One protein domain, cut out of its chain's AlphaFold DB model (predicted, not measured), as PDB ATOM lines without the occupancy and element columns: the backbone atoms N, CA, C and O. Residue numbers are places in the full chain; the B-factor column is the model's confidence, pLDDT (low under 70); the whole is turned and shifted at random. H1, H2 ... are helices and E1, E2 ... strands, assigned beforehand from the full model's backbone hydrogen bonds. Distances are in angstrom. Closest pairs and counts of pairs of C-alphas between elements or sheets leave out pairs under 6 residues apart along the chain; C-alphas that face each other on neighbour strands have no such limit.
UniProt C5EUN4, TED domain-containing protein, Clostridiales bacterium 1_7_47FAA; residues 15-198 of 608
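Overview. This is residues 15 to 198 of the 608 residues of the protein "TED domain-containing protein" of Clostridiales bacterium 1_7_47FAA (UniProt C5EUN4). The core is a cluster of helices around H4: the long H5 crosses H4 and H2, H2 packs antiparallel on H4, and H3 packs on the beginning of H4. On the other side of H4 from H5 is a strongly twisted sheet of four strands, which comes nearest to H4 with its edge strand E4, and a small two-stranded sheet, E2 and E6, sits by the beginning of H5. The printed part has 184 residues, with five named helices and six named strands in the order E1, E2, E3, E4, E5, H1, H2, H3, H4, E6, H5; under half of the residues are in these elements, and the class is mixed, helices and strands. The larger sheet has the order E4, E3, E1, E5, and both sheets are antiparallel. The whole is compact, with a radius of gyration of the C-alphas of 15.9 A and spans of 44 by 44 by 30 A.

Along the chain. Begin at Ile 15 and go to C-alpha 23 at (122.877, 91.245, 91.997), where E1, residues 23 to 26, starts. Past a long stretch you reach E2, residues 46 to 48, then E3, residues 59 to 63. E4, residues 66 to 73, is the longest strand, 17.8 A, and it bends by 56 degrees at residue 69. E5, residues 85 to 89, is 13.5 A long, and H1 follows at residues 92 to 95. H2, residues 101 to 113, runs 18.2 A, and H3 takes residues 120 to 126. Find C-alpha 139 at (104.169, 93.628, 109.290); from there H4 runs 20.9 A to residue 153. E6 is residues 164 to 166. H5, residues 176 to 196, runs 29.7 A and ends at C-alpha 196, (129.118, 97.715, 124.075).

Arrangement. Look first at H4, the hub, which touches H2, H3 and H5. With residues 179 to 187 alone, H5 touches H4 at a steep tilt of 53 degrees, the same way; the C-alphas of Ala 149 and Val 183 are the closest, 5.2 A apart. H2 touches H4 at a shallow tilt of 4 degrees, opposite ways, closest at the C-alphas of Gln 103 and Leu 153, 6.8 A. H4 touches H3 with residues 139 to 143 alone, closest at the C-alphas of Ala 120 and Asp 139, 5.2 A. H5 touches H2 with residues 186 to 195 alone, at a steep tilt of 56 degrees, and the C-alphas of Met 106 and Ala 190 are the closest, 4.7 A. H1 is close to H2 but not clearly touching, at 7.3 A between the C-alphas of Phe 92 and Lys 104. H4 only grazes the four-stranded sheet, with its residues 143 to 151; the closest C-alphas of E4 and H4 are those of Tyr 72 and Gln 147, 6.0 A. In the hairpin of E3 and E4, N 61 and O 69 are within hydrogen-bond range at 2.8 A. Across E3 and E1 look at N 62 and O 25, 2.8 A, and across E1 and E5 at N 26 and O 85, 2.9 A. E2 and E6 have N 165 and O 47 at 2.8 A, and the closest C-alphas of E6 and H5 are those of Phe 164 and Ser 176, 4.9 A. In H2, H3, H4 and H5 every O i to N i+4 pair is within hydrogen-bond range, while H1 is too short for such a pair.

Size, cuts and confidence. The C-alphas farthest apart are those of Gly 168 and Thr 198, 46.1 A. The printed part has no cut. The links E1 to E2, E4 to E5 and H3 to H4 are long. The mean pLDDT of the printed part is 90.4, and residues 28 to 31 and 196 to 198 are under 70.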
ATOM      1  N   ILE A  15     126.865  89.474 109.543       88.81
ATOM      2  CA  ILE A  15     127.921  90.189 108.830       88.81
ATOM      3  C   ILE A  15     127.293  91.277 107.975       88.81
ATOM      4  O   ILE A  15     126.203  91.105 107.432       88.81
ATOM      5  N   ILE A  16     127.998  92.392 107.838       91.19
ATOM      6  CA  ILE A  16     127.686  93.381 106.810       91.19
ATOM      7  C   ILE A  16     128.486  92.969 105.582       91.19
ATOM      8  O   ILE A  16     129.715  92.949 105.632       91.19
ATOM      9  N   TYR A  17     127.779  92.578 104.526       91.12
ATOM     10  CA  TYR A  17     128.359  91.971 103.339       91.12
ATOM     11  C   TYR A  17     129.357  92.933 102.672       91.12
ATOM     12  O   TYR A  17     128.963  94.044 102.306       91.12
ATOM     13  N   PRO A  18     130.645  92.558 102.555       89.56
ATOM     14  CA  PRO A  18     131.676  93.473 102.077       89.56
ATOM     15  C   PRO A  18     131.848  93.445 100.554       89.56
ATOM     16  O   PRO A  18     132.513  94.326 100.018       89.56
ATOM     17  N   ASP A  19     131.287  92.450  99.868       90.88
ATOM     18  CA  ASP A  19     131.574  92.188  98.461       90.88
ATOM     19  C   ASP A  19     130.509  92.773  97.517       90.88
ATOM     20  O   ASP A  19     129.407  93.180  97.906       90.88
ATOM     21  N   SER A  20     130.861  92.836  96.235       92.38
ATOM     22  CA  SER A  20     130.058  93.450  95.171       92.38
ATOM     23  C   SER A  20     129.722  92.473  94.044       92.38
ATOM     24  O   SER A  20     129.863  92.781  92.867       92.38
ATOM     25  N   ASP A  21     129.360  91.250  94.410       93.06
ATOM     26  CA  ASP A  21     129.064  90.132  93.509       93.06
ATOM     27  C   ASP A  21     127.602  89.662  93.579       93.06
ATOM     28  O   ASP A  21     127.186  88.830  92.770       93.06
ATOM     29  N   ILE A  22     126.798  90.207  94.496       93.25
ATOM     30  CA  ILE A  22     125.365  89.920  94.581       93.25
ATOM     31  C   ILE A  22     124.612  90.924  93.714       93.25
ATOM     32  O   ILE A  22     124.744  92.132  93.883       93.25
ATOM     33  N   SER A  23     123.772  90.427  92.813       93.69
ATOM     34  CA  SER A  23     122.877  91.245  91.997       93.69
ATOM     35  C   SER A  23     121.432  90.770  92.114       93.69
ATOM     36  O   SER A  23     121.148  89.658  92.568       93.69
ATOM     37  N   GLY A  24     120.503  91.646  91.747       92.75
ATOM     38  CA  GLY A  24     119.072  91.371  91.781       92.75
ATOM     39  C   GLY A  24     118.268  92.519  91.189       92.75
ATOM     40  O   GLY A  24     118.835  93.467  90.641       92.75
ATOM     41  N   THR A  25     116.947  92.443  91.319       92.69
ATOM     42  CA  THR A  25     116.058  93.574  91.024       92.69
ATOM     43  C   THR A  25     115.370  94.060  92.287       92.69
ATOM     44  O   THR A  25     115.158  93.287  93.222       92.69
ATOM     45  N   ALA A  26     115.024  95.341  92.322       90.88
ATOM     46  CA  ALA A  26     114.134  95.904  93.322       90.88
ATOM     47  C   ALA A  26     113.059  96.760  92.654       90.88
ATOM     48  O   ALA A  26     113.313  97.388  91.627       90.88
ATOM     49  N   GLY A  27     111.879  96.770  93.267       82.56
ATOM     50  CA  GLY A  27     110.645  97.359  92.766       82.56
ATOM     51  C   GLY A  27     109.644  96.292  92.309       82.56
ATOM     52  O   GLY A  27     109.807  95.104  92.579       82.56
ATOM     53  N   GLY A  28     108.554  96.731  91.680       64.12
ATOM     54  CA  GLY A  28     107.504  95.820  91.205       64.12
ATOM     55  C   GLY A  28     106.229  96.521  90.744       64.12
ATOM     56  O   GLY A  28     105.582  96.053  89.811       64.12
ATOM     57  N   ASN A  29     105.899  97.681  91.320       66.31
ATOM     58  CA  ASN A  29     104.817  98.515  90.804       66.31
ATOM     59  C   ASN A  29     105.353  99.503  89.747       66.31
ATOM     60  O   ASN A  29     106.396 100.124  89.981       66.31
ATOM     61  N   PRO A  30     104.677  99.666  88.592       64.25
ATOM     62  CA  PRO A  30     104.995 100.723  87.632       64.25
ATOM     63  C   PRO A  30     104.796 102.145  88.171       64.25
ATOM     64  O   PRO A  30     105.403 103.079  87.649       64.25
ATOM     65  N   ASN A  31     103.965 102.314  89.199       68.56
ATOM     66  CA  ASN A  31     103.608 103.599  89.782       68.56
ATOM     67  C   ASN A  31     104.253 103.810  91.154       68.56
ATOM     68  O   ASN A  31     104.550 102.875  91.899       68.56
ATOM     69  N   ARG A  32     104.420 105.087  91.504       74.75
ATOM     70  CA  ARG A  32     104.849 105.522  92.830       74.75
ATOM     71  C   ARG A  32     103.693 105.387  93.815       74.75
ATOM     72  O   ARG A  32     102.817 106.244  93.839       74.75
ATOM     73  N   GLU A  33     103.734 104.357  94.648       77.88
ATOM     74  CA  GLU A  33     102.717 104.102  95.669       77.88
ATOM     75  C   GLU A  33     103.341 104.153  97.064       77.88
ATOM     76  O   GLU A  33     104.315 103.460  97.358       77.88
ATOM     77  N   ASN A  34     102.804 105.024  97.917       82.44
ATOM     78  CA  ASN A  34     103.189 105.122  99.323       82.44
ATOM     79  C   ASN A  34     102.142 104.439 100.215       82.44
ATOM     80  O   ASN A  34     101.096 103.993  99.748       82.44
ATOM     81  N   TYR A  35     102.408 104.399 101.518       85.62
ATOM     82  CA  TYR A  35     101.517 103.799 102.512       85.62
ATOM     83  C   TYR A  35     100.087 104.365 102.505       85.62
ATOM     84  O   TYR A  35      99.167 103.649 102.889       85.62
ATOM     85  N   CYS A  36      99.866 105.609 102.077       85.88
ATOM     86  CA  CYS A  36      98.528 106.188 101.963       85.88
ATOM     87  C   CYS A  36      97.737 105.630 100.768       85.88
ATOM     88  O   CYS A  36      96.509 105.563 100.837       85.88
ATOM     89  N   ASP A  37      98.431 105.212  99.706       85.19
ATOM     90  CA  ASP A  37      97.834 104.801  98.428       85.19
ATOM     91  C   ASP A  37      97.740 103.271  98.274       85.19
ATOM     92  O   ASP A  37      97.000 102.777  97.425       85.19
ATOM     93  N   LEU A  38      98.461 102.511  99.104       82.62
ATOM     94  CA  LEU A  38      98.484 101.049  99.069       82.62
ATOM     95  C   LEU A  38      97.280 100.440  99.818       82.62
ATOM     96  O   LEU A  38      96.920 100.819 100.938       82.62
ATOM     97  N   ASP A  39      96.642  99.441  99.207       82.00
ATOM     98  CA  ASP A  39      95.546  98.692  99.843       82.00
ATOM     99  C   ASP A  39      96.057  97.761 100.949       82.00
ATOM    100  O   ASP A  39      95.420  97.607 101.998       82.00
ATOM    101  N   THR A  40      97.246  97.188 100.749       79.94
ATOM    102  CA  THR A  40      97.916  96.303 101.712       79.94
ATOM    103  C   THR A  40      98.284  97.009 103.014       79.94
ATOM    104  O   THR A  40      98.444  96.339 104.030       79.94
ATOM    105  N   THR A  41      98.374  98.340 103.010       82.75
ATOM    106  CA  THR A  41      98.684  99.180 104.175       82.75
ATOM    107  C   THR A  41      97.443  99.870 104.740       82.75
ATOM    108  O   THR A  41      97.573 100.805 105.522       82.75
ATOM    109  N   SER A  42      96.228  99.436 104.384       80.56
ATOM    110  CA  SER A  42      94.974 100.056 104.851       80.56
ATOM    111  C   SER A  42      94.855 100.190 106.379       80.56
ATOM    112  O   SER A  42      94.270 101.162 106.851       80.56
ATOM    113  N   GLY A  43      95.456  99.277 107.153       75.69
ATOM    114  CA  GLY A  43      95.541  99.351 108.622       75.69
ATOM    115  C   GLY A  43      96.688 100.211 109.179       75.69
ATOM    116  O   GLY A  43      96.795 100.365 110.400       75.69
ATOM    117  N   SER A  44      97.534 100.756 108.304       81.06
ATOM    118  CA  SER A  44      98.805 101.427 108.615       81.06
ATOM    119  C   SER A  44      99.016 102.662 107.720       81.06
ATOM    120  O   SER A  44     100.144 103.008 107.376       81.06
ATOM    121  N   ARG A  45      97.929 103.331 107.303       88.38
ATOM    122  CA  ARG A  45      97.974 104.512 106.424       88.38
ATOM    123  C   ARG A  45      98.427 105.748 107.191       88.38
ATOM    124  O   ARG A  45      97.615 106.529 107.683       88.38
ATOM    125  N   TYR A  46      99.737 105.943 107.253       91.31
ATOM    126  CA  TYR A  46     100.329 107.144 107.825       91.31
ATOM    127  C   TYR A  46     101.491 107.697 106.999       91.31
ATOM    128  O   TYR A  46     102.159 106.988 106.244       91.31
ATOM    129  N   HIS A  47     101.758 108.982 107.208       92.06
ATOM    130  CA  HIS A  47     102.959 109.680 106.763       92.06
ATOM    131  C   HIS A  47     103.702 110.272 107.969       92.06
ATOM    132  O   HIS A  47     103.204 110.279 109.095       92.06
ATOM    133  N   LEU A  48     104.918 110.764 107.751       92.75
ATOM    134  CA  LEU A  48     105.695 111.445 108.783       92.75
ATOM    135  C   LEU A  48     105.207 112.880 108.999       92.75
ATOM    136  O   LEU A  48     104.720 113.525 108.070       92.75
ATOM    137  N   ASN A  49     105.391 113.406 110.207       90.75
ATOM    138  CA  ASN A  49     105.141 114.812 110.524       90.75
ATOM    139  C   ASN A  49     106.222 115.724 109.920       90.75
ATOM    140  O   ASN A  49     107.136 116.171 110.613       90.75
ATOM    141  N   ARG A  50     106.136 115.938 108.605       89.38
ATOM    142  CA  ARG A  50     107.023 116.791 107.810       89.38
ATOM    143  C   ARG A  50     106.245 117.459 106.680       89.38
ATOM    144  O   ARG A  50     105.296 116.879 106.151       89.38
ATOM    145  N   ASP A  51     106.717 118.632 106.272       85.12
ATOM    146  CA  ASP A  51     106.145 119.387 105.151       85.12
ATOM    147  C   ASP A  51     106.534 118.790 103.790       85.12
ATOM    148  O   ASP A  51     105.803 118.916 102.808       85.12
ATOM    149  N   ASP A  52     107.692 118.129 103.725       87.44
ATOM    150  CA  ASP A  52     108.256 117.560 102.511       87.44
ATOM    151  C   ASP A  52     108.747 116.123 102.732       87.44
ATOM    152  O   ASP A  52     109.089 115.716 103.847       87.44
ATOM    153  N   HIS A  53     108.760 115.335 101.651       87.25
ATOM    154  CA  HIS A  53     109.215 113.939 101.664       87.25
ATOM    155  C   HIS A  53     108.605 113.116 102.818       87.25
ATOM    156  O   HIS A  53     109.226 112.205 103.355       87.25
ATOM    157  N   ASN A  54     107.378 113.433 103.223       90.12
ATOM    158  CA  ASN A  54     106.720 112.875 104.402       90.12
ATOM    159  C   ASN A  54     106.240 111.431 104.210       90.12
ATOM    160  O   ASN A  54     106.074 110.695 105.180       90.12
ATOM    161  N   ASN A  55     106.074 111.005 102.965       89.44
ATOM    162  CA  ASN A  55     105.594 109.674 102.632       89.44
ATOM    163  C   ASN A  55     106.599 108.567 102.983       89.44
ATOM    164  O   ASN A  55     107.821 108.730 102.883       89.44
ATOM    165  N   ILE A  56     106.042 107.417 103.356       89.19
ATOM    166  CA  ILE A  56     106.759 106.157 103.548       89.19
ATOM    167  C   ILE A  56     106.407 105.248 102.373       89.19
ATOM    168  O   ILE A  56     105.236 105.097 102.025       89.19
ATOM    169  N   PHE A  57     107.427 104.670 101.748       87.06
ATOM    170  CA  PHE A  57     107.291 103.788 100.594       87.06
ATOM    171  C   PHE A  57     107.745 102.385 100.979       87.06
ATOM    172  O   PHE A  57     108.714 102.244 101.723       87.06
ATOM    173  N   GLN A  58     107.051 101.368 100.469       87.94
ATOM    174  CA  GLN A  58     107.462  99.976 100.609       87.94
ATOM    175  C   GLN A  58     108.078  99.497  99.304       87.94
ATOM    176  O   GLN A  58     107.496  99.682  98.236       87.94
ATOM    177  N   PHE A  59     109.228  98.842  99.396       88.94
ATOM    178  CA  PHE A  59     109.886  98.244  98.244       88.94
ATOM    179  C   PHE A  59     110.141  96.765  98.480       88.94
ATOM    180  O   PHE A  59     110.387  96.320  99.605       88.94
ATOM    181  N   PHE A  60     110.134  96.019  97.383       90.56
ATOM    182  CA  PHE A  60     110.399  94.591  97.370       90.56
ATOM    183  C   PHE A  60     111.512  94.282  96.379       90.56
ATOM    184  O   PHE A  60     111.658  94.975  95.377       90.56
ATOM    185  N   GLY A  61     112.314  93.268  96.671       90.75
ATOM    186  CA  GLY A  61     113.437  92.855  95.846       90.75
ATOM    187  C   GLY A  61     113.428  91.366  95.541       90.75
ATOM    188  O   GLY A  61     113.048  90.541  96.375       90.75
ATOM    189  N   ASN A  62     113.893  91.039  94.340       92.50
ATOM    190  CA  ASN A  62     114.254  89.698  93.908       92.50
ATOM    191  C   ASN A  62     115.784  89.606  93.948       92.50
ATOM    192  O   ASN A  62     116.469  89.951  92.984       92.50
ATOM    193  N   ILE A  63     116.320  89.231  95.108       90.00
ATOM    194  CA  ILE A  63     117.757  89.251  95.408       90.00
ATOM    195  C   ILE A  63     118.150  87.856  95.894       90.00
ATOM    196  O   ILE A  63     117.480  87.280  96.756       90.00
ATOM    197  N   LEU A  64     119.249  87.321  95.350       87.38
ATOM    198  CA  LEU A  64     119.660  85.927  95.543       87.38
ATOM    199  C   LEU A  64     118.546  84.957  95.106       87.38
ATOM    200  O   LEU A  64     118.093  85.008  93.966       87.38
ATOM    201  N   THR A  65     118.120  84.052  95.989       84.94
ATOM    202  CA  THR A  65     117.022  83.106  95.750       84.94
ATOM    203  C   THR A  65     115.679  83.602  96.286       84.94
ATOM    204  O   THR A  65     114.666  82.943  96.056       84.94
ATOM    205  N   ALA A  66     115.644  84.733  96.999       87.44
ATOM    206  CA  ALA A  66     114.403  85.265  97.543       87.44
ATOM    207  C   ALA A  66     113.670  86.102  96.498       87.44
ATOM    208  O   ALA A  66     114.264  86.949  95.829       87.44
ATOM    209  N   THR A  67     112.364  85.895  96.415       89.50
ATOM    210  CA  THR A  67     111.461  86.674  95.575       89.50
ATOM    211  C   THR A  67     110.570  87.556  96.436       89.50
ATOM    212  O   THR A  67     110.162  87.160  97.528       89.50
ATOM    213  N   ASN A  68     110.268  88.756  95.937       88.19
ATOM    214  CA  ASN A  68     109.383  89.730  96.582       88.19
ATOM    215  C   ASN A  68     109.716  89.998  98.065       88.19
ATOM    216  O   ASN A  68     108.832  90.100  98.917       88.19
ATOM    217  N   LYS A  69     111.006  90.069  98.396       89.94
ATOM    218  CA  LYS A  69     111.464  90.270  99.769       89.94
ATOM    219  C   LYS A  69     111.469  91.755 100.123       89.94
ATOM    220  O   LYS A  69     111.982  92.526  99.316       89.94
ATOM    221  N   PRO A  70     111.000  92.179 101.309       91.75
ATOM    222  CA  PRO A  70     111.091  93.578 101.704       91.75
ATOM    223  C   PRO A  70     112.539  94.088 101.679       91.75
ATOM    224  O   PRO A  70     113.462  93.448 102.201       91.75
ATOM    225  N   VAL A  71     112.728  95.253 101.068       94.00
ATOM    226  CA  VAL A  71     113.993  95.995 101.061       94.00
ATOM    227  C   VAL A  71     113.742  97.400 101.583       94.00
ATOM    228  O   VAL A  71     112.671  97.962 101.362       94.00
ATOM    229  N   TYR A  72     114.714  97.970 102.281       95.50
ATOM    230  CA  TYR A  72     114.616  99.307 102.851       95.50
ATOM    231  C   TYR A  72     115.308 100.332 101.972       95.50
ATOM    232  O   TYR A  72     116.411 100.100 101.482       95.50
ATOM    233  N   CYS A  73     114.676 101.488 101.837       92.38
ATOM    234  CA  CYS A  73     115.279 102.691 101.296       92.38
ATOM    235  C   CYS A  73     116.393 103.175 102.227       92.38
ATOM    236  O   CYS A  73     116.150 103.402 103.413       92.38
ATOM    237  N   LEU A  74     117.581 103.439 101.692       94.19
ATOM    238  CA  LEU A  74     118.674 104.020 102.469       94.19
ATOM    239  C   LEU A  74     118.965 105.484 102.113       94.19
ATOM    240  O   LEU A  74     119.829 106.077 102.749       94.19
ATOM    241  N   ASP A  75     118.238 106.085 101.167       92.00
ATOM    242  CA  ASP A  75     118.243 107.530 100.903       92.00
ATOM    243  C   ASP A  75     116.827 108.055 100.640       92.00
ATOM    244  O   ASP A  75     116.279 107.898  99.555       92.00
ATOM    245  N   LYS A  76     116.243 108.698 101.653       90.00
ATOM    246  CA  LYS A  76     114.881 109.237 101.658       90.00
ATOM    247  C   LYS A  76     114.620 110.285 100.572       90.00
ATOM    248  O   LYS A  76     113.462 110.486 100.204       90.00
ATOM    249  N   PHE A  77     115.656 110.997 100.131       89.38
ATOM    250  CA  PHE A  77     115.534 112.121  99.197       89.38
ATOM    251  C   PHE A  77     115.820 111.719  97.746       89.38
ATOM    252  O   PHE A  77     115.666 112.537  96.838       89.38
ATOM    253  N   ALA A  78     116.234 110.474  97.529       87.69
ATOM    254  CA  ALA A  78     116.401 109.884  96.216       87.69
ATOM    255  C   ALA A  78     115.106 109.193  95.751       87.69
ATOM    256  O   ALA A  78     114.161 108.982  96.514       87.69
ATOM    257  N   ASP A  79     115.039 108.870  94.461       84.19
ATOM    258  CA  ASP A  79     113.866 108.228  93.881       84.19
ATOM    259  C   ASP A  79     113.799 106.748  94.273       84.19
ATOM    260  O   ASP A  79     114.794 106.020  94.261       84.19
ATOM    261  N   GLY A  80     112.592 106.271  94.574       81.38
ATOM    262  CA  GLY A  80     112.354 104.851  94.797       81.38
ATOM    263  C   GLY A  80     112.500 104.024  93.518       81.38
ATOM    264  O   GLY A  80     112.244 104.542  92.432       81.38
ATOM    265  N   PRO A  81     112.881 102.736  93.605       83.81
ATOM    266  CA  PRO A  81     112.812 101.852  92.451       83.81
ATOM    267  C   PRO A  81     111.353 101.651  92.016       83.81
ATOM    268  O   PRO A  81     110.539 101.115  92.770       83.81
ATOM    269  N   TYR A  82     111.034 102.069  90.789       79.94
ATOM    270  CA  TYR A  82     109.742 101.833  90.137       79.94
ATOM    271  C   TYR A  82     109.953 100.859  88.976       79.94
ATOM    272  O   TYR A  82     110.862 101.058  88.166       79.94
ATOM    273  N   ASN A  83     109.095  99.842  88.853       82.44
ATOM    274  CA  ASN A  83     109.350  98.621  88.066       82.44
ATOM    275  C   ASN A  83     110.537  97.793  88.603       82.44
ATOM    276  O   ASN A  83     111.102  98.109  89.643       82.44
ATOM    277  N   ASP A  84     110.918  96.728  87.895       86.88
ATOM    278  CA  ASP A  84     112.087  95.901  88.218       86.88
ATOM    279  C   ASP A  84     113.405  96.605  87.842       86.88
ATOM    280  O   ASP A  84     113.947  96.427  86.748       86.88
ATOM    281  N   VAL A  85     113.938  97.419  88.757       91.19
ATOM    282  CA  VAL A  85     115.216  98.123  88.577       91.19
ATOM    283  C   VAL A  85     116.380  97.207  88.984       91.19
ATOM    284  O   VAL A  85     116.312  96.620  90.062       91.19
ATOM    285  N   PRO A  86     117.464  97.081  88.190       93.44
ATOM    286  CA  PRO A  86     118.636  96.283  88.567       93.44
ATOM    287  C   PRO A  86     119.486  96.930  89.670       93.44
ATOM    288  O   PRO A  86     119.818  98.116  89.586       93.44
ATOM    289  N   TYR A  87     119.900  96.130  90.653       94.81
ATOM    290  CA  TYR A  87     120.770  96.513  91.770       94.81
ATOM    291  C   TYR A  87     121.959  95.556  91.914       94.81
ATOM    292  O   TYR A  87     121.866  94.366  91.609       94.81
ATOM    293  N   GLU A  88     123.063  96.076  92.447       95.44
ATOM    294  CA  GLU A  88     124.288  95.332  92.763       95.44
ATOM    295  C   GLU A  88     124.737  95.645  94.193       95.44
ATOM    296  O   GLU A  88     124.615  96.784  94.651       95.44
ATOM    297  N   SER A  89     125.252  94.648  94.916       95.88
ATOM    298  CA  SER A  89     125.782  94.858  96.258       95.88
ATOM    299  C   SER A  89     127.011  95.762  96.232       95.88
ATOM    300  O   SER A  89     127.839  95.732  95.319       95.88
ATOM    301  N   ARG A  90     127.133  96.597  97.259       95.44
ATOM    302  CA  ARG A  90     128.290  97.462  97.485       95.44
ATOM    303  C   ARG A  90     128.648  97.437  98.967       95.44
ATOM    304  O   ARG A  90     127.731  97.383  99.793       95.44
ATOM    305  N   PRO A  91     129.945  97.552  99.315       94.06
ATOM    306  CA  PRO A  91     130.339  97.784 100.695       94.06
ATOM    307  C   PRO A  91     129.593  98.996 101.261       94.06
ATOM    308  O   PRO A  91     129.469 100.022 100.586       94.06
ATOM    309  N   PHE A  92     129.135  98.893 102.507       92.94
ATOM    310  CA  PHE A  92     128.387  99.959 103.178       92.94
ATOM    311  C   PHE A  92     129.133 101.303 103.138       92.94
ATOM    312  O   PHE A  92     128.542 102.341 102.861       92.94
ATOM    313  N   GLU A  93     130.450 101.279 103.343       91.50
ATOM    314  CA  GLU A  93     131.321 102.457 103.313       91.50
ATOM    315  C   GLU A  93     131.421 103.120 101.937       91.50
ATOM    316  O   GLU A  93     131.701 104.314 101.854       91.50
ATOM    317  N   THR A  94     131.197 102.365 100.861       92.56
ATOM    318  CA  THR A  94     131.183 102.910  99.501       92.56
ATOM    319  C   THR A  94     129.917 103.726  99.265       92.56
ATOM    320  O   THR A  94     129.990 104.786  98.652       92.56
ATOM    321  N   ILE A  95     128.775 103.263  99.784       92.00
ATOM    322  CA  ILE A  95     127.493 103.969  99.668       92.00
ATOM    323  C   ILE A  95     127.433 105.149 100.652       92.00
ATOM    324  O   ILE A  95     126.978 106.234 100.301       92.00
ATOM    325  N   PHE A  96     127.932 104.968 101.880       93.38
ATOM    326  CA  PHE A  96     127.853 105.959 102.958       93.38
ATOM    327  C   PHE A  96     129.236 106.386 103.481       93.38
ATOM    328  O   PHE A  96     129.555 106.149 104.653       93.38
ATOM    329  N   PRO A  97     130.060 107.080 102.674       91.50
ATOM    330  CA  PRO A  97     131.452 107.389 103.022       91.50
ATOM    331  C   PRO A  97     131.611 108.332 104.224       91.50
ATOM    332  O   PRO A  97     132.675 108.380 104.837       91.50
ATOM    333  N   ALA A  98     130.569 109.091 104.572       89.12
ATOM    334  CA  ALA A  98     130.572 110.011 105.710       89.12
ATOM    335  C   ALA A  98     130.154 109.356 107.041       89.12
ATOM    336  O   ALA A  98     130.212 110.007 108.085       89.12
ATOM    337  N   THR A  99     129.704 108.097 107.026       89.38
ATOM    338  CA  THR A  99     129.200 107.428 108.234       89.38
ATOM    339  C   THR A  99     130.321 106.859 109.097       89.38
ATOM    340  O   THR A  99     131.381 106.452 108.627       89.38
ATOM    341  N   THR A 100     130.087 106.834 110.407       91.31
ATOM    342  CA  THR A 100     131.034 106.271 111.379       91.31
ATOM    343  C   THR A 100     130.928 104.745 111.463       91.31
ATOM    344  O   THR A 100     129.859 104.174 111.249       91.31
ATOM    345  N   ASN A 101     131.994 104.073 111.920       88.00
ATOM    346  CA  ASN A 101     131.945 102.637 112.251       88.00
ATOM    347  C   ASN A 101     130.837 102.304 113.264       88.00
ATOM    348  O   ASN A 101     130.233 101.237 113.206       88.00
ATOM    349  N   ARG A 102     130.539 103.237 114.179       90.31
ATOM    350  CA  ARG A 102     129.424 103.107 115.120       90.31
ATOM    351  C   ARG A 102     128.089 103.018 114.381       90.31
ATOM    352  O   ARG A 102     127.325 102.097 114.641       90.31
ATOM    353  N   GLN A 103     127.826 103.924 113.437       93.00
ATOM    354  CA  GLN A 103     126.606 103.895 112.622       93.00
ATOM    355  C   GLN A 103     126.526 102.645 111.746       93.00
ATOM    356  O   GLN A 103     125.462 102.036 111.682       93.00
ATOM    357  N   LYS A 104     127.642 102.210 111.147       92.38
ATOM    358  CA  LYS A 104     127.711 100.938 110.412       92.38
ATOM    359  C   LYS A 104     127.281  99.756 111.294       92.38
ATOM    360  O   LYS A 104     126.447  98.952 110.887       92.38
ATOM    361  N   ASN A 105     127.790  99.679 112.524       90.94
ATOM    362  CA  ASN A 105     127.432  98.614 113.466       90.94
ATOM    363  C   ASN A 105     125.963  98.686 113.902       90.94
ATOM    364  O   ASN A 105     125.309  97.650 114.000       90.94
ATOM    365  N   MET A 106     125.437  99.893 114.133       94.56
ATOM    366  CA  MET A 106     124.015 100.101 114.416       94.56
ATOM    367  C   MET A 106     123.141  99.650 113.241       94.56
ATOM    368  O   MET A 106     122.149  98.961 113.457       94.56
ATOM    369  N   PHE A 107     123.530  99.990 112.009       95.50
ATOM    370  CA  PHE A 107     122.829  99.601 110.785       95.50
ATOM    371  C   PHE A 107     122.752  98.080 110.657       95.50
ATOM    372  O   PHE A 107     121.660  97.525 110.548       95.50
ATOM    373  N   GLY A 108     123.900  97.401 110.749       93.62
ATOM    374  CA  GLY A 108     123.949  95.941 110.699       93.62
ATOM    375  C   GLY A 108     123.114  95.291 111.803       93.62
ATOM    376  O   GLY A 108     122.376  94.346 111.538       93.62
ATOM    377  N   TRP A 109     123.162  95.839 113.022       93.88
ATOM    378  CA  TRP A 109     122.386  95.315 114.142       93.88
ATOM    379  C   TRP A 109     120.879  95.455 113.934       93.88
ATOM    380  O   TRP A 109     120.163  94.481 114.157       93.88
ATOM    381  N   ILE A 110     120.397  96.621 113.486       96.50
ATOM    382  CA  ILE A 110     118.973  96.825 113.180       96.50
ATOM    383  C   ILE A 110     118.552  95.807 112.118       96.50
ATOM    384  O   ILE A 110     117.713  94.955 112.381       96.50
ATOM    385  N   MET A 111     119.237  95.790 110.974       95.31
ATOM    386  CA  MET A 111     118.900  94.923 109.841       95.31
ATOM    387  C   MET A 111     118.907  93.423 110.169       95.31
ATOM    388  O   MET A 111     118.156  92.663 109.555       95.31
ATOM    389  N   ALA A 112     119.750  92.985 111.107       92.69
ATOM    390  CA  ALA A 112     119.839  91.589 111.527       92.69
ATOM    391  C   ALA A 112     118.785  91.182 112.569       92.69
ATOM    392  O   ALA A 112     118.419  90.009 112.639       92.69
ATOM    393  N   ASN A 113     118.310  92.120 113.395       93.12
ATOM    394  CA  ASN A 113     117.446  91.827 114.544       93.12
ATOM    395  C   ASN A 113     116.008  92.330 114.387       93.12
ATOM    396  O   ASN A 113     115.197  92.110 115.285       93.12
ATOM    397  N   THR A 114     115.678  92.980 113.273       95.81
ATOM    398  CA  THR A 114     114.330  93.486 112.992       95.81
ATOM    399  C   THR A 114     113.742  92.873 111.726       95.81
ATOM    400  O   THR A 114     114.405  92.143 110.989       95.81
ATOM    401  N   TYR A 115     112.475  93.175 111.461       95.56
ATOM    402  CA  TYR A 115     111.797  92.813 110.222       95.56
ATOM    403  C   TYR A 115     112.616  93.230 108.981       95.56
ATOM    404  O   TYR A 115     113.210  94.313 108.999       95.56
ATOM    405  N   PRO A 116     112.685  92.419 107.908       93.12
ATOM    406  CA  PRO A 116     112.099  91.085 107.755       93.12
ATOM    407  C   PRO A 116     113.028  89.938 108.202       93.12
ATOM    408  O   PRO A 116     112.714  88.780 107.941       93.12
ATOM    409  N   ALA A 117     114.183  90.214 108.830       91.69
ATOM    410  CA  ALA A 117     115.058  89.143 109.325       91.69
ATOM    411  C   ALA A 117     114.355  88.314 110.405       91.69
ATOM    412  O   ALA A 117     114.521  87.099 110.471       91.69
ATOM    413  N   VAL A 118     113.582  88.983 111.262       92.19
ATOM    414  CA  VAL A 118     112.683  88.375 112.251       92.19
ATOM    415  C   VAL A 118     111.235  88.796 111.978       92.19
ATOM    416  O   VAL A 118     110.985  89.665 111.144       92.19
ATOM    417  N   SER A 119     110.269  88.208 112.686       95.12
ATOM    418  CA  SER A 119     108.861  88.616 112.572       95.12
ATOM    419  C   SER A 119     108.609  90.034 113.107       95.12
ATOM    420  O   SER A 119     109.395  90.576 113.896       95.12
ATOM    421  N   ALA A 120     107.481  90.632 112.714       96.06
ATOM    422  CA  ALA A 120     107.016  91.906 113.262       96.06
ATOM    423  C   ALA A 120     106.861  91.849 114.790       96.06
ATOM    424  O   ALA A 120     107.432  92.677 115.497       96.06
ATOM    425  N   ASP A 121     106.213  90.803 115.311       96.00
ATOM    426  CA  ASP A 121     106.055  90.588 116.755       96.00
ATOM    427  C   ASP A 121     107.395  90.552 117.494       96.00
ATOM    428  O   ASP A 121     107.550  91.184 118.538       96.00
ATOM    429  N   ALA A 122     108.393  89.852 116.940       94.50
ATOM    430  CA  ALA A 122     109.728  89.799 117.526       94.50
ATOM    431  C   ALA A 122     110.413  91.175 117.501       94.50
ATOM    432  O   ALA A 122     111.092  91.539 118.460       94.50
ATOM    433  N   THR A 123     110.195  91.956 116.439       96.56
ATOM    434  CA  THR A 123     110.704  93.330 116.313       96.56
ATOM    435  C   THR A 123     110.106  94.244 117.386       96.56
ATOM    436  O   THR A 123     110.839  94.968 118.060       96.56
ATOM    437  N   PHE A 124     108.789  94.191 117.598       97.38
ATOM    438  CA  PHE A 124     108.119  95.010 118.610       97.38
ATOM    439  C   PHE A 124     108.431  94.560 120.034       97.38
ATOM    440  O   PHE A 124     108.726  95.402 120.883       97.38
ATOM    441  N   ALA A 125     108.480  93.249 120.281       95.12
ATOM    442  CA  ALA A 125     108.905  92.698 121.563       95.12
ATOM    443  C   ALA A 125     110.338  93.132 121.915       95.12
ATOM    444  O   ALA A 125     110.589  93.557 123.043       95.12
ATOM    445  N   LEU A 126     111.260  93.101 120.942       94.06
ATOM    446  CA  LEU A 126     112.621  93.622 121.099       94.06
ATOM    447  C   LEU A 126     112.612  95.112 121.460       94.06
ATOM    448  O   LEU A 126     113.347  95.538 122.350       94.06
ATOM    449  N   ALA A 127     111.757  95.899 120.806       95.75
ATOM    450  CA  ALA A 127     111.615  97.325 121.067       95.75
ATOM    451  C   ALA A 127     110.809  97.657 122.343       95.75
ATOM    452  O   ALA A 127     110.645  98.835 122.666       95.75
ATOM    453  N   GLY A 128     110.322  96.655 123.085       95.25
ATOM    454  CA  GLY A 128     109.529  96.843 124.302       95.25
ATOM    455  C   GLY A 128     108.128  97.410 124.051       95.25
ATOM    456  O   GLY A 128     107.595  98.114 124.906       95.25
ATOM    457  N   VAL A 129     107.554  97.140 122.879       96.12
ATOM    458  CA  VAL A 129     106.215  97.576 122.467       96.12
ATOM    459  C   VAL A 129     105.304  96.357 122.368       96.12
ATOM    460  O   VAL A 129     105.704  95.338 121.815       96.12
ATOM    461  N   ASP A 130     104.084  96.458 122.901       94.62
ATOM    462  CA  ASP A 130     103.069  95.409 122.777       94.62
ATOM    463  C   ASP A 130     102.397  95.474 121.388       94.62
ATOM    464  O   ASP A 130     101.660  96.438 121.120       94.62
ATOM    465  N   PRO A 131     102.637  94.489 120.497       93.50
ATOM    466  CA  PRO A 131     102.022  94.470 119.175       93.50
ATOM    467  C   PRO A 131     100.525  94.133 119.223       93.50
ATOM    468  O   PRO A 131      99.801  94.495 118.302       93.50
ATOM    469  N   ALA A 132     100.031  93.497 120.293       95.38
ATOM    470  CA  ALA A 132      98.640  93.059 120.396       95.38
ATOM    471  C   ALA A 132      97.687  94.143 120.930       95.38
ATOM    472  O   ALA A 132      96.469  93.985 120.840       95.38
ATOM    473  N   ALA A 133      98.218  95.238 121.486       94.06
ATOM    474  CA  ALA A 133      97.404  96.354 121.961       94.06
ATOM    475  C   ALA A 133      96.595  96.983 120.809       94.06
ATOM    476  O   ALA A 133      97.099  97.126 119.698       94.06
ATOM    477  N   ASP A 134      95.351  97.381 121.070       91.69
ATOM    478  CA  ASP A 134      94.452  97.917 120.040       91.69
ATOM    479  C   ASP A 134      94.821  99.365 119.631       91.69
ATOM    480  O   ASP A 134      95.079 100.194 120.510       91.69
ATOM    481  N   PRO A 135      94.861  99.707 118.324       92.88
ATOM    482  CA  PRO A 135      94.828  98.794 117.173       92.88
ATOM    483  C   PRO A 135      96.129  97.993 117.034       92.88
ATOM    484  O   PRO A 135      97.212  98.564 117.169       92.88
ATOM    485  N   ALA A 136      96.026  96.694 116.745       93.94
ATOM    486  CA  ALA A 136      97.185  95.800 116.669       93.94
ATOM    487  C   ALA A 136      98.220  96.266 115.627       93.94
ATOM    488  O   ALA A 136      97.854  96.812 114.580       93.94
ATOM    489  N   LEU A 137      99.502  96.060 115.937       95.25
ATOM    490  CA  LEU A 137     100.614  96.342 115.033       95.25
ATOM    491  C   LEU A 137     100.873  95.141 114.121       95.25
ATOM    492  O   LEU A 137     100.822  94.000 114.576       95.25
ATOM    493  N   ASP A 138     101.162  95.403 112.851       93.31
ATOM    494  CA  ASP A 138     101.371  94.376 111.825       93.31
ATOM    495  C   ASP A 138     102.756  94.452 111.146       93.31
ATOM    496  O   ASP A 138     103.661  95.180 111.562       93.31
ATOM    497  N   ASP A 139     102.941  93.658 110.090       94.56
ATOM    498  CA  ASP A 139     104.169  93.628 109.290       94.56
ATOM    499  C   ASP A 139     104.494  94.978 108.630       94.56
ATOM    500  O   ASP A 139     105.667  95.348 108.529       94.56
ATOM    501  N   ASN A 140     103.481  95.745 108.213       93.56
ATOM    502  CA  ASN A 140     103.692  97.068 107.622       93.56
ATOM    503  C   ASN A 140     104.128  98.071 108.690       93.56
ATOM    504  O   ASN A 140     105.001  98.901 108.445       93.56
ATOM    505  N   ASP A 141     103.571  97.960 109.894       95.12
ATOM    506  CA  ASP A 141     104.004  98.741 111.047       95.12
ATOM    507  C   ASP A 141     105.465  98.472 111.409       95.12
ATOM    508  O   ASP A 141     106.226  99.407 111.681       95.12
ATOM    509  N   ALA A 142     105.882  97.203 111.383       96.56
ATOM    510  CA  ALA A 142     107.268  96.837 111.640       96.56
ATOM    511  C   ALA A 142     108.189  97.376 110.539       96.56
ATOM    512  O   ALA A 142     109.225  97.968 110.849       96.56
ATOM    513  N   TYR A 143     107.793  97.241 109.270       95.62
ATOM    514  CA  TYR A 143     108.537  97.804 108.146       95.62
ATOM    515  C   TYR A 143     108.697  99.321 108.288       95.62
ATOM    516  O   TYR A 143     109.812  99.829 108.193       95.62
ATOM    517  N   ALA A 144     107.618 100.060 108.554       95.38
ATOM    518  CA  ALA A 144     107.684 101.509 108.693       95.38
ATOM    519  C   ALA A 144     108.556 101.943 109.876       95.38
ATOM    520  O   ALA A 144     109.379 102.845 109.728       95.38
ATOM    521  N   ALA A 145     108.428 101.288 111.034       96.94
ATOM    522  CA  ALA A 145     109.267 101.584 112.191       96.94
ATOM    523  C   ALA A 145     110.757 101.361 111.878       96.94
ATOM    524  O   ALA A 145     111.591 102.214 112.187       96.94
ATOM    525  N   VAL A 146     111.105 100.258 111.211       97.75
ATOM    526  CA  VAL A 146     112.491  99.982 110.807       97.75
ATOM    527  C   VAL A 146     112.970 100.992 109.763       97.75
ATOM    528  O   VAL A 146     114.039 101.574 109.928       97.75
ATOM    529  N   GLN A 147     112.168 101.276 108.736       96.69
ATOM    530  CA  GLN A 147     112.490 102.244 107.687       96.69
ATOM    531  C   GLN A 147     112.787 103.638 108.259       96.69
ATOM    532  O   GLN A 147     113.768 104.282 107.878       96.69
ATOM    533  N   VAL A 148     111.965 104.097 109.204       96.81
ATOM    534  CA  VAL A 148     112.134 105.393 109.872       96.81
ATOM    535  C   VAL A 148     113.356 105.378 110.789       96.81
ATOM    536  O   VAL A 148     114.126 106.337 110.781       96.81
ATOM    537  N   ALA A 149     113.605 104.283 111.517       97.88
ATOM    538  CA  ALA A 149     114.825 104.131 112.309       97.88
ATOM    539  C   ALA A 149     116.091 104.218 111.438       97.88
ATOM    540  O   ALA A 149     117.056 104.872 111.831       97.88
ATOM    541  N   LEU A 150     116.081 103.627 110.240       97.50
ATOM    542  CA  LEU A 150     117.194 103.715 109.291       97.50
ATOM    543  C   LEU A 150     117.424 105.151 108.803       97.50
ATOM    544  O   LEU A 150     118.566 105.608 108.787       97.50
ATOM    545  N   TRP A 151     116.366 105.898 108.478       96.12
ATOM    546  CA  TRP A 151     116.501 107.302 108.073       96.12
ATOM    547  C   TRP A 151     117.036 108.197 109.192       96.12
ATOM    548  O   TRP A 151     117.880 109.054 108.933       96.12
ATOM    549  N   VAL A 152     116.610 107.978 110.440       96.50
ATOM    550  CA  VAL A 152     117.180 108.689 111.595       96.50
ATOM    551  C   VAL A 152     118.652 108.320 111.784       96.50
ATOM    552  O   VAL A 152     119.497 109.196 111.965       96.50
ATOM    553  N   LEU A 153     118.985 107.026 111.715       96.62
ATOM    554  CA  LEU A 153     120.354 106.529 111.875       96.62
ATOM    555  C   LEU A 153     121.318 107.140 110.845       96.62
ATOM    556  O   LEU A 153     122.453 107.494 111.183       96.62
ATOM    557  N   LEU A 154     120.861 107.253 109.598       94.75
ATOM    558  CA  LEU A 154     121.613 107.822 108.481       94.75
ATOM    559  C   LEU A 154     121.548 109.360 108.436       94.75
ATOM    560  O   LEU A 154     122.121 109.964 107.534       94.75
ATOM    561  N   GLY A 155     120.903 110.001 109.418       92.94
ATOM    562  CA  GLY A 155     120.867 111.458 109.570       92.94
ATOM    563  C   GLY A 155     119.985 112.184 108.553       92.94
ATOM    564  O   GLY A 155     120.194 113.369 108.311       92.94
ATOM    565  N   GLN A 156     119.025 111.489 107.943       92.12
ATOM    566  CA  GLN A 156     118.135 112.048 106.919       92.12
ATOM    567  C   GLN A 156     116.894 112.715 107.514       92.12
ATOM    568  O   GLN A 156     116.337 113.624 106.905       92.12
ATOM    569  N   ILE A 157     116.478 112.276 108.702       92.88
ATOM    570  CA  ILE A 157     115.409 112.889 109.497       92.88
ATOM    571  C   ILE A 157     115.841 112.959 110.965       92.88
ATOM    572  O   ILE A 157     116.679 112.170 111.412       92.88
ATOM    573  N   SER A 158     115.283 113.897 111.723       91.38
ATOM    574  CA  SER A 158     115.600 114.070 113.143       91.38
ATOM    575  C   SER A 158     114.652 113.282 114.059       91.38
ATOM    576  O   SER A 158     113.599 112.796 113.654       91.38
ATOM    577  N   LEU A 159     115.032 113.114 115.332       90.69
ATOM    578  CA  LEU A 159     114.257 112.333 116.315       90.69
ATOM    579  C   LEU A 159     112.896 112.964 116.665       90.69
ATOM    580  O   LEU A 159     111.972 112.268 117.091       90.69
ATOM    581  N   ASP A 160     112.776 114.284 116.540       88.75
ATOM    582  CA  ASP A 160     111.541 115.039 116.750       88.75
ATOM    583  C   ASP A 160     110.529 114.833 115.615       88.75
ATOM    584  O   ASP A 160     109.332 114.784 115.898       88.75
ATOM    585  N   GLU A 161     111.010 114.580 114.394       88.88
ATOM    586  CA  GLU A 161     110.207 114.282 113.197       88.88
ATOM    587  C   GLU A 161     109.670 112.841 113.160       88.88
ATOM    588  O   GLU A 161     108.854 112.497 112.302       88.88
ATOM    589  N   VAL A 162     110.095 111.979 114.095       92.94
ATOM    590  CA  VAL A 162     109.580 110.609 114.251       92.94
ATOM    591  C   VAL A 162     108.184 110.664 114.870       92.94
ATOM    592  O   VAL A 162     107.985 110.428 116.065       92.94
ATOM    593  N   TYR A 163     107.208 111.020 114.048       92.25
ATOM    594  CA  TYR A 163     105.809 111.049 114.424       92.25
ATOM    595  C   TYR A 163     104.940 110.684 113.228       92.25
ATOM    596  O   TYR A 163     105.131 111.221 112.138       92.25
ATOM    597  N   PHE A 164     104.009 109.757 113.441       94.50
ATOM    598  CA  PHE A 164     103.190 109.172 112.389       94.50
ATOM    599  C   PHE A 164     101.806 109.824 112.403       94.50
ATOM    600  O   PHE A 164     101.077 109.743 113.397       94.50
ATOM    601  N   LEU A 165     101.467 110.496 111.309       93.81
ATOM    602  CA  LEU A 165     100.198 111.184 111.103       93.81
ATOM    603  C   LEU A 165      99.318 110.366 110.167       93.81
ATOM    604  O   LEU A 165      99.811 109.788 109.202       93.81
ATOM    605  N   ASP A 166      98.027 110.310 110.459       92.81
ATOM    606  CA  ASP A 166      97.038 109.638 109.627       92.81
ATOM    607  C   ASP A 166      96.905 110.332 108.264       92.81
ATOM    608  O   ASP A 166      96.748 111.550 108.186       92.81
ATOM    609  N   CYS A 167      96.941 109.555 107.179       90.44
ATOM    610  CA  CYS A 167      96.946 110.106 105.821       90.44
ATOM    611  C   CYS A 167      95.680 110.887 105.444       90.44
ATOM    612  O   CYS A 167      95.737 111.743 104.563       90.44
ATOM    613  N   GLY A 168      94.528 110.563 106.040       87.62
ATOM    614  CA  GLY A 168      93.260 111.204 105.697       87.62
ATOM    615  C   GLY A 168      93.016 112.485 106.486       87.62
ATOM    616  O   GLY A 168      92.469 113.450 105.955       87.62
ATOM    617  N   THR A 169      93.405 112.482 107.759       90.69
ATOM    618  CA  THR A 169      93.093 113.558 108.708       90.69
ATOM    619  C   THR A 169      94.266 114.496 108.976       90.69
ATOM    620  O   THR A 169      94.031 115.641 109.347       90.69
ATOM    621  N   GLY A 170      95.512 114.044 108.793       89.25
ATOM    622  CA  GLY A 170      96.719 114.777 109.191       89.25
ATOM    623  C   GLY A 170      96.939 114.836 110.708       89.25
ATOM    624  O   GLY A 170      97.897 115.453 111.168       89.25
ATOM    625  N   GLU A 171      96.072 114.191 111.488       92.00
ATOM    626  CA  GLU A 171      96.154 114.108 112.943       92.00
ATOM    627  C   GLU A 171      97.043 112.931 113.382       92.00
ATOM    628  O   GLU A 171      97.342 112.043 112.577       92.00
ATOM    629  N   PRO A 172      97.482 112.877 114.655       92.94
ATOM    630  CA  PRO A 172      98.234 111.738 115.171       92.94
ATOM    631  C   PRO A 172      97.524 110.404 114.897       92.94
ATOM    632  O   PRO A 172      96.392 110.188 115.332       92.94
ATOM    633  N   HIS A 173      98.204 109.479 114.214       93.31
ATOM    634  CA  HIS A 173      97.649 108.148 113.971       93.31
ATOM    635  C   HIS A 173      97.510 107.384 115.308       93.31
ATOM    636  O   HIS A 173      98.410 107.478 116.149       93.31
ATOM    637  N   PRO A 174      96.477 106.544 115.526       92.19
ATOM    638  CA  PRO A 174      96.299 105.803 116.787       92.19
ATOM    639  C   PRO A 174      97.471 104.883 117.184       92.19
ATOM    640  O   PRO A 174      97.629 104.513 118.347       92.19
ATOM    641  N   LYS A 175      98.313 104.500 116.216       94.00
ATOM    642  CA  LYS A 175      99.540 103.708 116.431       94.00
ATOM    643  C   LYS A 175     100.793 104.564 116.693       94.00
ATOM    644  O   LYS A 175     101.835 104.006 117.030       94.00
ATOM    645  N   SER A 176     100.712 105.891 116.557       94.31
ATOM    646  CA  SER A 176     101.870 106.797 116.474       94.31
ATOM    647  C   SER A 176     102.806 106.703 117.677       94.31
ATOM    648  O   SER A 176     104.003 106.491 117.497       94.31
ATOM    649  N   ASP A 177     102.279 106.755 118.904       94.88
ATOM    650  CA  ASP A 177     103.115 106.709 120.112       94.88
ATOM    651  C   ASP A 177     103.870 105.379 120.249       94.88
ATOM    652  O   ASP A 177     105.037 105.351 120.652       94.88
ATOM    653  N   ARG A 178     103.234 104.267 119.863       95.50
ATOM    654  CA  ARG A 178     103.857 102.936 119.880       95.50
ATOM    655  C   ARG A 178     104.915 102.794 118.794       95.50
ATOM    656  O   ARG A 178     106.009 102.323 119.090       95.50
ATOM    657  N   LEU A 179     104.640 103.263 117.577       95.88
ATOM    658  CA  LEU A 179     105.618 103.267 116.487       95.88
ATOM    659  C   LEU A 179     106.815 104.167 116.808       95.88
ATOM    660  O   LEU A 179     107.961 103.752 116.646       95.88
ATOM    661  N   ARG A 180     106.574 105.367 117.349       96.25
ATOM    662  CA  ARG A 180     107.638 106.265 117.816       96.25
ATOM    663  C   ARG A 180     108.482 105.596 118.894       96.25
ATOM    664  O   ARG A 180     109.707 105.624 118.815       96.25
ATOM    665  N   THR A 181     107.843 104.966 119.878       96.69
ATOM    666  CA  THR A 181     108.544 104.227 120.935       96.69
ATOM    667  C   THR A 181     109.395 103.107 120.346       96.69
ATOM    668  O   THR A 181     110.557 102.970 120.728       96.69
ATOM    669  N   ALA A 182     108.861 102.362 119.372       97.69
ATOM    670  CA  ALA A 182     109.596 101.310 118.684       97.69
ATOM    671  C   ALA A 182     110.853 101.862 117.994       97.69
ATOM    672  O   ALA A 182     111.952 101.387 118.270       97.69
ATOM    673  N   VAL A 183     110.721 102.916 117.180       98.12
ATOM    674  CA  VAL A 183     111.846 103.570 116.481       98.12
ATOM    675  C   VAL A 183     112.936 104.009 117.462       98.12
ATOM    676  O   VAL A 183     114.111 103.682 117.287       98.12
ATOM    677  N   LEU A 184     112.554 104.734 118.517       97.00
ATOM    678  CA  LEU A 184     113.499 105.276 119.494       97.00
ATOM    679  C   LEU A 184     114.208 104.167 120.278       97.00
ATOM    680  O   LEU A 184     115.417 104.249 120.507       97.00
ATOM    681  N   ASN A 185     113.487 103.109 120.660       96.88
ATOM    682  CA  ASN A 185     114.083 101.975 121.355       96.88
ATOM    683  C   ASN A 185     115.000 101.158 120.445       96.88
ATOM    684  O   ASN A 185     116.075 100.781 120.900       96.88
ATOM    685  N   LEU A 186     114.652 100.939 119.176       97.50
ATOM    686  CA  LEU A 186     115.545 100.272 118.223       97.50
ATOM    687  C   LEU A 186     116.867 101.034 118.068       97.50
ATOM    688  O   LEU A 186     117.935 100.432 118.153       97.50
ATOM    689  N   LEU A 187     116.812 102.363 117.929       97.06
ATOM    690  CA  LEU A 187     118.006 103.212 117.864       97.06
ATOM    691  C   LEU A 187     118.828 103.167 119.158       97.06
ATOM    692  O   LEU A 187     120.056 103.075 119.102       97.06
ATOM    693  N   ARG A 188     118.167 103.201 120.323       95.44
ATOM    694  CA  ARG A 188     118.827 103.077 121.631       95.44
ATOM    695  C   ARG A 188     119.550 101.736 121.758       95.44
ATOM    696  O   ARG A 188     120.731 101.725 122.090       95.44
ATOM    697  N   LEU A 189     118.866 100.630 121.465       94.12
ATOM    698  CA  LEU A 189     119.407  99.272 121.558       94.12
ATOM    699  C   LEU A 189     120.565  99.050 120.577       94.12
ATOM    700  O   LEU A 189     121.598  98.501 120.957       94.12
ATOM    701  N   ALA A 190     120.430  99.538 119.341       93.69
ATOM    702  CA  ALA A 190     121.507  99.514 118.358       93.69
ATOM    703  C   ALA A 190     122.723 100.320 118.842       93.69
ATOM    704  O   ALA A 190     123.864  99.896 118.662       93.69
ATOM    705  N   GLY A 191     122.483 101.470 119.481       92.31
ATOM    706  CA  GLY A 191     123.515 102.306 120.085       92.31
ATOM    707  C   GLY A 191     124.239 101.589 121.220       92.31
ATOM    708  O   GLY A 191     125.457 101.467 121.173       92.31
ATOM    709  N   GLU A 192     123.498 101.030 122.180       89.56
ATOM    710  CA  GLU A 192     124.039 100.221 123.283       89.56
ATOM    711  C   GLU A 192     124.863  99.038 122.776       89.56
ATOM    712  O   GLU A 192     125.915  98.722 123.326       89.56
ATOM    713  N   TYR A 193     124.413  98.399 121.699       86.69
ATOM    714  CA  TYR A 193     125.151  97.332 121.048       86.69
ATOM    715  C   TYR A 193     126.463  97.828 120.414       86.69
ATOM    716  O   TYR A 193     127.520  97.224 120.622       86.69
ATOM    717  N   ALA A 194     126.408  98.925 119.655       86.44
ATOM    718  CA  ALA A 194     127.573  99.502 118.993       86.44
ATOM    719  C   ALA A 194     128.593 100.057 120.001       86.44
ATOM    720  O   ALA A 194     129.796  99.955 119.768       86.44
ATOM    721  N   ASP A 195     128.123 100.577 121.134       83.88
ATOM    722  CA  ASP A 195     128.947 101.104 122.222       83.88
ATOM    723  C   ASP A 195     129.487  99.977 123.115       83.88
ATOM    724  O   ASP A 195     130.657  99.992 123.497       83.88
ATOM    725  N   GLY A 196     128.698  98.928 123.364       68.88
ATOM    726  CA  GLY A 196     129.118  97.715 124.075       68.88
ATOM    727  C   GLY A 196     130.212  96.918 123.352       68.88
ATOM    728  O   GLY A 196     130.880  96.085 123.960       68.88
ATOM    729  N   ALA A 197     130.460  97.206 122.073       53.16
ATOM    730  CA  ALA A 197     131.644  96.758 121.339       53.16
ATOM    731  C   ALA A 197     132.964  97.275 121.934       53.16
ATOM    732  O   ALA A 197     134.015  96.662 121.742       53.16
ATOM    733  N   THR A 198     132.903  98.406 122.641       45.62
ATOM    734  CA  THR A 198     134.042  99.048 123.304       45.62
ATOM    735  C   THR A 198     134.150  98.688 124.786       45.62
ATOM    736  O   THR A 198     135.118  99.081 125.437       45.62
TER     737      THR A 198